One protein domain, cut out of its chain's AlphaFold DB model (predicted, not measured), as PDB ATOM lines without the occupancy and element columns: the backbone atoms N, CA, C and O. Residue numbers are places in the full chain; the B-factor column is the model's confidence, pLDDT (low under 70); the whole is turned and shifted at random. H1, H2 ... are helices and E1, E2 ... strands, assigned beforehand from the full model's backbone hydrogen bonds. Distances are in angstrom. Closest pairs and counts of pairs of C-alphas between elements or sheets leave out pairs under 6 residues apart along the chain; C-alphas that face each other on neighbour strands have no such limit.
ATOM      1  N   LEU A   7     167.203 135.491 231.836       49.72
ATOM      2  CA  LEU A   7     168.633 135.511 231.515       49.72
ATOM      3  C   LEU A   7     169.370 134.572 232.455       49.72
ATOM      4  O   LEU A   7     169.066 134.564 233.644       49.72
ATOM      5  N   ILE A   8     170.356 133.836 231.952       53.91
ATOM      6  CA  ILE A   8     171.241 133.029 232.795       53.91
ATOM      7  C   ILE A   8     172.578 133.754 232.929       53.91
ATOM      8  O   ILE A   8     173.318 133.917 231.961       53.91
ATOM      9  N   LEU A   9     172.847 134.216 234.148       55.47
ATOM     10  CA  LEU A   9     174.179 134.512 234.661       55.47
ATOM     11  C   LEU A   9     174.835 133.174 235.005       55.47
ATOM     12  O   LEU A   9     174.144 132.247 235.424       55.47
ATOM     13  N   ALA A  10     176.162 133.086 234.919       55.22
ATOM     14  CA  ALA A  10     176.936 131.873 235.211       55.22
ATOM     15  C   ALA A  10     176.622 131.200 236.573       55.22
ATOM     16  O   ALA A  10     177.060 130.074 236.802       55.22
ATOM     17  N   MET A  11     175.859 131.852 237.463       54.28
ATOM     18  CA  MET A  11     175.357 131.296 238.723       54.28
ATOM     19  C   MET A  11     173.919 131.741 239.107       54.28
ATOM     20  O   MET A  11     173.529 131.544 240.253       54.28
ATOM     21  N   GLY A  12     173.110 132.337 238.212       60.44
ATOM     22  CA  GLY A  12     171.776 132.847 238.594       60.44
ATOM     23  C   GLY A  12     170.846 133.250 237.442       60.44
ATOM     24  O   GLY A  12     171.287 133.429 236.311       60.44
ATOM     25  N   LEU A  13     169.546 133.398 237.726       71.19
ATOM     26  CA  LEU A  13     168.548 133.874 236.761       71.19
ATOM     27  C   LEU A  13     168.276 135.369 236.962       71.19
ATOM     28  O   LEU A  13     167.892 135.778 238.054       71.19
ATOM     29  N   LEU A  14     168.413 136.174 235.906       73.19
ATOM     30  CA  LEU A  14     167.997 137.576 235.901       73.19
ATOM     31  C   LEU A  14     166.699 137.715 235.099       73.19
ATOM     32  O   LEU A  14     166.625 137.349 233.926       73.19
ATOM     33  N   LYS A  15     165.655 138.235 235.744       76.56
ATOM     34  CA  LYS A  15     164.385 138.550 235.088       76.56
ATOM     35  C   LYS A  15     164.367 140.033 234.753       76.56
ATOM     36  O   LYS A  15     164.410 140.862 235.656       76.56
ATOM     37  N   LEU A  16     164.267 140.356 233.467       78.25
ATOM     38  CA  LEU A  16     164.066 141.728 233.012       78.25
ATOM     39  C   LEU A  16     162.570 141.993 232.825       78.25
ATOM     40  O   LEU A  16     161.864 141.197 232.203       78.25
ATOM     41  N   SER A  17     162.083 143.089 233.402       77.88
ATOM     42  CA  SER A  17     160.692 143.543 233.284       77.88
ATOM     43  C   SER A  17     160.491 144.502 232.109       77.88
ATOM     44  O   SER A  17     159.428 144.488 231.491       77.88
ATOM     45  N   SER A  18     161.509 145.305 231.785       83.38
ATOM     46  CA  SER A  18     161.484 146.283 230.699       83.38
ATOM     47  C   SER A  18     162.079 145.718 229.411       83.38
ATOM     48  O   SER A  18     163.140 145.087 229.416       83.38
ATOM     49  N   SER A  19     161.427 145.999 228.282       81.25
ATOM     50  CA  SER A  19     161.979 145.710 226.955       81.25
ATOM     51  C   SER A  19     163.197 146.578 226.636       81.25
ATOM     52  O   SER A  19     164.074 146.137 225.905       81.25
ATOM     53  N   VAL A  20     163.278 147.784 227.202       83.06
ATOM     54  CA  VAL A  20     164.418 148.690 226.992       83.06
ATOM     55  C   VAL A  20     165.678 148.118 227.636       83.06
ATOM     56  O   VAL A  20     166.723 148.051 226.992       83.06
ATOM     57  N   ASP A  21     165.565 147.624 228.871       81.88
ATOM     58  CA  ASP A  21     166.686 146.993 229.577       81.88
ATOM     59  C   ASP A  21     167.121 145.706 228.872       81.88
ATOM     60  O   ASP A  21     168.310 145.410 228.790       81.88
ATOM     61  N   TYR A  22     166.166 144.963 228.307       80.44
ATOM     62  CA  TYR A  22     166.452 143.774 227.510       80.44
ATOM     63  C   TYR A  22     167.295 144.099 226.275       80.44
ATOM     64  O   TYR A  22     168.336 143.477 226.068       80.44
ATOM     65  N   GLU A  23     166.889 145.086 225.481       80.88
ATOM     66  CA  GLU A  23     167.653 145.505 224.300       80.88
ATOM     67  C   GLU A  23     169.012 146.109 224.689       80.88
ATOM     68  O   GLU A  23     170.030 145.848 224.042       80.88
ATOM     69  N   MET A  24     169.085 146.852 225.800       81.12
ATOM     70  CA  MET A  24     170.359 147.367 226.312       81.12
ATOM     71  C   MET A  24     171.320 146.234 226.699       81.12
ATOM     72  O   MET A  24     172.522 146.321 226.447       81.12
ATOM     73  N   VAL A  25     170.795 145.163 227.295       80.62
ATOM     74  CA  VAL A  25     171.581 143.996 227.693       80.62
ATOM     75  C   VAL A  25     172.223 143.287 226.493       80.62
ATOM     76  O   VAL A  25     173.375 142.864 226.587       80.62
ATOM     77  N   TRP A  26     171.515 143.199 225.364       76.25
ATOM     78  CA  TRP A  26     171.998 142.513 224.157       76.25
ATOM     79  C   TRP A  26     172.778 143.392 223.181       76.25
ATOM     80  O   TRP A  26     173.540 142.865 222.375       76.25
ATOM     81  N   SER A  27     172.594 144.710 223.235       75.38
ATOM     82  CA  SER A  27     173.348 145.669 222.413       75.38
ATOM     83  C   SER A  27     174.766 145.914 222.923       75.38
ATOM     84  O   SER A  27     175.634 146.342 222.161       75.38
ATOM     85  N   LYS A  28     175.023 145.650 224.207       67.31
ATOM     86  CA  LYS A  28     176.355 145.748 224.808       67.31
ATOM     87  C   LYS A  28     177.053 144.386 224.744       67.31
ATOM     88  O   LYS A  28     176.414 143.353 224.909       67.31
ATOM     89  N   GLY A  29     178.362 144.411 224.479       69.50
ATOM     90  CA  GLY A  29     179.210 143.225 224.313       69.50
ATOM     91  C   GLY A  29     179.469 142.458 225.617       69.50
ATOM     92  O   GLY A  29     178.547 142.012 226.292       69.50
ATOM     93  N   VAL A  30     180.739 142.253 225.978       70.25
ATOM     94  CA  VAL A  30     181.092 141.541 227.223       70.25
ATOM     95  C   VAL A  30     180.685 142.372 228.440       70.25
ATOM     96  O   VAL A  30     180.981 143.566 228.510       70.25
ATOM     97  N   TRP A  31     180.051 141.733 229.420       76.06
ATOM     98  CA  TRP A  31     179.684 142.369 230.679       76.06
ATOM     99  C   TRP A  31     180.692 142.033 231.779       76.06
ATOM    100  O   TRP A  31     181.264 140.948 231.783       76.06
ATOM    101  N   PHE A  32     180.899 142.947 232.731       73.75
ATOM    102  CA  PHE A  32     181.813 142.752 233.862       73.75
ATOM    103  C   PHE A  32     181.061 142.867 235.188       73.75
ATOM    104  O   PHE A  32     180.379 143.859 235.433       73.75
ATOM    105  N   LEU A  33     181.185 141.854 236.048       74.31
ATOM    106  CA  LEU A  33     180.634 141.841 237.403       74.31
ATOM    107  C   LEU A  33     181.798 141.647 238.366       74.31
ATOM    108  O   LEU A  33     182.533 140.669 238.250       74.31
ATOM    109  N   LEU A  34     181.987 142.584 239.299       79.00
ATOM    110  CA  LEU A  34     183.117 142.562 240.244       79.00
ATOM    111  C   LEU A  34     184.487 142.426 239.542       79.00
ATOM    112  O   LEU A  34     185.364 141.696 239.996       79.00
ATOM    113  N   GLY A  35     184.650 143.078 238.384       74.69
ATOM    114  CA  GLY A  35     185.877 143.014 237.581       74.69
ATOM    115  C   GLY A  35     186.084 141.703 236.811       74.69
ATOM    116  O   GLY A  35     187.082 141.566 236.111       74.69
ATOM    117  N   LYS A  36     185.149 140.746 236.894       69.94
ATOM    118  CA  LYS A  36     185.212 139.479 236.157       69.94
ATOM    119  C   LYS A  36     184.271 139.517 234.950       69.94
ATOM    120  O   LYS A  36     183.102 139.877 235.124       69.94
ATOM    121  N   PRO A  37     184.740 139.157 233.742       69.62
ATOM    122  CA  PRO A  37     183.873 139.091 232.579       69.62
ATOM    123  C   PRO A  37     182.838 137.977 232.757       69.62
ATOM    124  O   PRO A  37     183.149 136.893 233.256       69.62
ATOM    125  N   PHE A  38     181.610 138.237 232.331       72.25
ATOM    126  CA  PHE A  38     180.541 137.257 232.288       72.25
ATOM    127  C   PHE A  38     179.770 137.356 230.975       72.25
ATOM    128  O   PHE A  38     179.656 138.416 230.357       72.25
ATOM    129  N   ILE A  39     179.245 136.211 230.551       69.75
ATOM    130  CA  ILE A  39     178.466 136.067 229.325       69.75
ATOM    131  C   ILE A  39     177.010 135.865 229.722       69.75
ATOM    132  O   ILE A  39     176.704 135.099 230.636       69.75
ATOM    133  N   LEU A  40     176.119 136.565 229.028       74.69
ATOM    134  CA  LEU A  40     174.680 136.410 229.176       74.69
ATOM    135  C   LEU A  40     174.162 135.471 228.094       74.69
ATOM    136  O   LEU A  40     174.469 135.634 226.914       74.69
ATOM    137  N   GLN A  41     173.353 134.492 228.492       72.94
ATOM    138  CA  GLN A  41     172.713 133.555 227.571       72.94
ATOM    139  C   GLN A  41     171.188 133.722 227.611       72.94
ATOM    140  O   GLN A  41     170.590 133.857 228.685       72.94
ATOM    141  N   LYS A  42     170.554 133.734 226.427       75.31
ATOM    142  CA  LYS A  42     169.090 133.790 226.293       75.31
ATOM    143  C   LYS A  42     168.498 132.469 226.767       75.31
ATOM    144  O   LYS A  42     168.828 131.416 226.223       75.31
ATOM    145  N   TRP A  43     167.589 132.525 227.733       76.25
ATOM    146  CA  TRP A  43     166.833 131.346 228.133       76.25
ATOM    147  C   TRP A  43     165.805 130.955 227.064       76.25
ATOM    148  O   TRP A  43     165.155 131.808 226.457       76.25
ATOM    149  N   PHE A  44     165.616 129.651 226.883       73.44
ATOM    150  CA  PHE A  44     164.538 129.061 226.090       73.44
ATOM    151  C   PHE A  44     164.073 127.738 226.736       73.44
ATOM    152  O   PHE A  44     164.812 127.162 227.528       73.44
ATOM    153  N   PRO A  45     162.879 127.201 226.422       75.19
ATOM    154  CA  PRO A  45     162.302 126.056 227.150       75.19
ATOM    155  C   PRO A  45     163.134 124.763 227.153       75.19
ATOM    156  O   PRO A  45     162.966 123.920 228.025       75.19
ATOM    157  N   PRO A  58     184.809 134.847 223.644       61.34
ATOM    158  CA  PRO A  58     184.550 135.784 222.562       61.34
ATOM    159  C   PRO A  58     184.765 137.214 223.068       61.34
ATOM    160  O   PRO A  58     184.108 137.666 224.007       61.34
ATOM    161  N   ILE A  59     185.701 137.925 222.443       67.38
ATOM    162  CA  ILE A  59     185.999 139.333 222.712       67.38
ATOM    163  C   ILE A  59     185.459 140.195 221.575       67.38
ATOM    164  O   ILE A  59     185.711 139.936 220.402       67.38
ATOM    165  N   TRP A  60     184.716 141.238 221.937       69.75
ATOM    166  CA  TRP A  60     184.222 142.229 220.988       69.75
ATOM    167  C   TRP A  60     185.306 143.279 220.765       69.75
ATOM    168  O   TRP A  60     185.660 144.011 221.689       69.75
ATOM    169  N   ILE A  61     185.833 143.349 219.544       73.12
ATOM    170  CA  ILE A  61     186.893 144.286 219.171       73.12
ATOM    171  C   ILE A  61     186.273 145.366 218.294       73.12
ATOM    172  O   ILE A  61     185.664 145.070 217.267       73.12
ATOM    173  N   LYS A  62     186.435 146.627 218.692       79.50
ATOM    174  CA  LYS A  62     186.064 147.774 217.865       79.50
ATOM    175  C   LYS A  62     187.325 148.316 217.204       79.50
ATOM    176  O   LYS A  62     188.179 148.875 217.885       79.50
ATOM    177  N   ILE A  63     187.440 148.136 215.891       82.19
ATOM    178  CA  ILE A  63     188.543 148.698 215.106       82.19
ATOM    179  C   ILE A  63     188.161 150.135 214.743       82.19
ATOM    180  O   ILE A  63     187.175 150.357 214.042       82.19
ATOM    181  N   MET A  64     188.910 151.099 215.270       83.38
ATOM    182  CA  MET A  64     188.738 152.518 214.955       83.38
ATOM    183  C   MET A  64     189.515 152.857 213.679       83.38
ATOM    184  O   MET A  64     190.572 152.278 213.438       83.38
ATOM    185  N   ASP A  65     188.971 153.767 212.867       88.50
ATOM    186  CA  ASP A  65     189.627 154.323 211.674       88.50
ATOM    187  C   ASP A  65     190.129 153.277 210.659       88.50
ATOM    188  O   ASP A  65     191.178 153.441 210.036       88.50
ATOM    189  N   LEU A  66     189.373 152.184 210.468       86.56
ATOM    190  CA  LEU A  66     189.716 151.158 209.483       86.56
ATOM    191  C   LEU A  66     189.672 151.752 208.058       86.56
ATOM    192  O   LEU A  66     188.603 152.198 207.630       86.56
ATOM    193  N   PRO A  67     190.779 151.714 207.287       90.62
ATOM    194  CA  PRO A  67     190.780 152.200 205.912       90.62
ATOM    195  C   PRO A  67     189.739 151.471 205.054       90.62
ATOM    196  O   PRO A  67     189.617 150.247 205.129       90.62
ATOM    197  N   LEU A  68     189.040 152.199 204.176       90.06
ATOM    198  CA  LEU A  68     188.019 151.645 203.269       90.06
ATOM    199  C   LEU A  68     188.529 150.456 202.439       90.06
ATOM    200  O   LEU A  68     187.800 149.489 202.234       90.06
ATOM    201  N   CYS A  69     189.799 150.478 202.026       89.88
ATOM    202  CA  CYS A  69     190.438 149.387 201.282       89.88
ATOM    203  C   CYS A  69     190.462 148.053 202.054       89.88
ATOM    204  O   CYS A  69     190.559 146.990 201.447       89.88
ATOM    205  N   CYS A  70     190.376 148.102 203.386       86.81
ATOM    206  CA  CYS A  70     190.365 146.938 204.269       86.81
ATOM    207  C   CYS A  70     188.945 146.484 204.642       86.81
ATOM    208  O   CYS A  70     188.808 145.483 205.345       86.81
ATOM    209  N   TRP A  71     187.894 147.168 204.169       89.38
ATOM    210  CA  TRP A  71     186.488 146.823 204.415       89.38
ATOM    211  C   TRP A  71     186.014 145.677 203.509       89.38
ATOM    212  O   TRP A  71     185.043 145.774 202.764       89.38
ATOM    213  N   ASN A  72     186.740 144.567 203.535       91.12
ATOM    214  CA  ASN A  72     186.378 143.335 202.853       91.12
ATOM    215  C   ASN A  72     186.696 142.142 203.761       91.12
ATOM    216  O   ASN A  72     187.408 142.276 204.758       91.12
ATOM    217  N   SER A  73     186.141 140.975 203.430       89.69
ATOM    218  CA  SER A  73     186.289 139.773 204.258       89.69
ATOM    219  C   SER A  73     187.758 139.417 204.511       89.69
ATOM    220  O   SER A  73     188.116 139.080 205.639       89.69
ATOM    221  N   GLU A  74     188.623 139.565 203.505       91.19
ATOM    222  CA  GLU A  74     190.043 139.248 203.628       91.19
ATOM    223  C   GLU A  74     190.787 140.247 204.526       91.19
ATOM    224  O   GLU A  74     191.544 139.842 205.406       91.19
ATOM    225  N   GLY A  75     190.547 141.548 204.354       89.44
ATOM    226  CA  GLY A  75     191.146 142.612 205.156       89.44
ATOM    227  C   GLY A  75     190.748 142.514 206.625       89.44
ATOM    228  O   GLY A  75     191.612 142.538 207.501       89.44
ATOM    229  N   ILE A  76     189.456 142.318 206.898       89.50
ATOM    230  CA  ILE A  76     188.942 142.144 208.261       89.50
ATOM    231  C   ILE A  76     189.513 140.866 208.889       89.50
ATOM    232  O   ILE A  76     190.004 140.915 210.017       89.50
ATOM    233  N   SER A  77     189.526 139.746 208.158       89.19
ATOM    234  CA  SER A  77     190.083 138.473 208.639       89.19
ATOM    235  C   SER A  77     191.582 138.576 208.942       89.19
ATOM    236  O   SER A  77     192.036 138.134 209.996       89.19
ATOM    237  N   ARG A  78     192.369 139.243 208.086       89.31
ATOM    238  CA  ARG A  78     193.806 139.480 208.322       89.31
ATOM    239  C   ARG A  78     194.080 140.315 209.573       89.31
ATOM    240  O   ARG A  78     195.106 140.106 210.212       89.31
ATOM    241  N   ILE A  79     193.208 141.262 209.912       87.44
ATOM    242  CA  ILE A  79     193.358 142.074 211.126       87.44
ATOM    243  C   ILE A  79     192.935 141.266 212.350       87.44
ATOM    244  O   ILE A  79     193.675 141.193 213.329       87.44
ATOM    245  N   ALA A  80     191.777 140.613 212.287       86.00
ATOM    246  CA  ALA A  80     191.273 139.788 213.375       86.00
ATOM    247  C   ALA A  80     192.204 138.598 213.687       86.00
ATOM    248  O   ALA A  80     192.382 138.262 214.858       86.00
ATOM    249  N   SER A  81     192.906 138.056 212.681       86.75
ATOM    250  CA  SER A  81     193.918 137.003 212.860       86.75
ATOM    251  C   SER A  81     195.134 137.418 213.689       86.75
ATOM    252  O   SER A  81     195.850 136.565 214.210       86.75
ATOM    253  N   LYS A  82     195.374 138.726 213.860       84.81
ATOM    254  CA  LYS A  82     196.405 139.230 214.779       84.81
ATOM    255  C   LYS A  82     195.984 139.177 216.238       84.81
ATOM    256  O   LYS A  82     196.851 139.188 217.106       84.81
ATOM    257  N   VAL A  83     194.682 139.136 216.506       81.62
ATOM    258  CA  VAL A  83     194.142 139.093 217.866       81.62
ATOM    259  C   VAL A  83     193.785 137.666 218.277       81.62
ATOM    260  O   VAL A  83     193.946 137.304 219.439       81.62
ATOM    261  N   GLY A  84     193.340 136.836 217.337       78.12
ATOM    262  CA  GLY A  84     192.986 135.447 217.606       78.12
ATOM    263  C   GLY A  84     192.696 134.676 216.328       78.12
ATOM    264  O   GLY A  84     193.202 135.019 215.268       78.12
TER     265      GLY A  84
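What this domain is: This is residues 7 to 45 and 58 to 84 of the 86 residues of the protein "DUF4283 domain-containing protein" of Zhaonella formicivorans (UniProt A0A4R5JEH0). Two separate lobes make an elongated model: one is a loose triangle of two small strand hairpins, E1 with E2 and E3 with E4, and the helix H1; the other is a long unnamed stretch, residues 58 to 72, with the helix H2 folding back beside it. In the first lobe, residues 32 to 37 stick out. The 66 printed residues hold two named helices and four named strands, in the order E1, E2, H1, E3, E4, H2; under half of the residues are in them, and the class is mixed, helices and strands. Both two-stranded sheets, E1 - E2 and E3 - E4, are antiparallel. The whole is only just extended, close to loose, with a radius of gyration of the C-alphas of 16.3 A and spans of 44 by 25 by 24 A.

How they stand to each other: E1, residues 7 to 9, and E2, residues 12 to 15, form an antiparallel hairpin at 150 degrees, with N 9 and O 12 2.8 A apart. Residues 7 to 8 of E1 also pair with residues 41 to 42, antiparallel. E3, residues 31 to 33, and E4, residues 36 to 38, form an antiparallel hairpin at 132 degrees, with N 38 and O 31 2.8 A apart. The closest C-alphas of E1 and E4 are those of Leu 9 and Phe 38, 7.3 A apart. H1, residues 19 to 27, is apart from E1 and E4. H2, residues 73 to 80, is apart from E1, E2, H1 and E3. In H1 and H2 every O i to N i+4 pair is within hydrogen-bond range.

Where its parts are: E1 begins at C-alpha 7, (168.633, 135.511, 231.515). E2 is 10.0 A long, H1 12.2 A and H2 10.4 A. H2 ends at C-alpha 80, (191.273, 139.788, 213.375).

The domain as a whole: The two farthest C-alphas, of Gly 12 and Cys 69, are 44.9 A apart. Residues 46 to 57 are not printed, and C-alphas 45 and 58 are 24.7 A apart across the cut. The links printed whole are tight. Mean pLDDT of the printed part is 77.2, with residues 7 to 12 and 58 to 60 among those under 70.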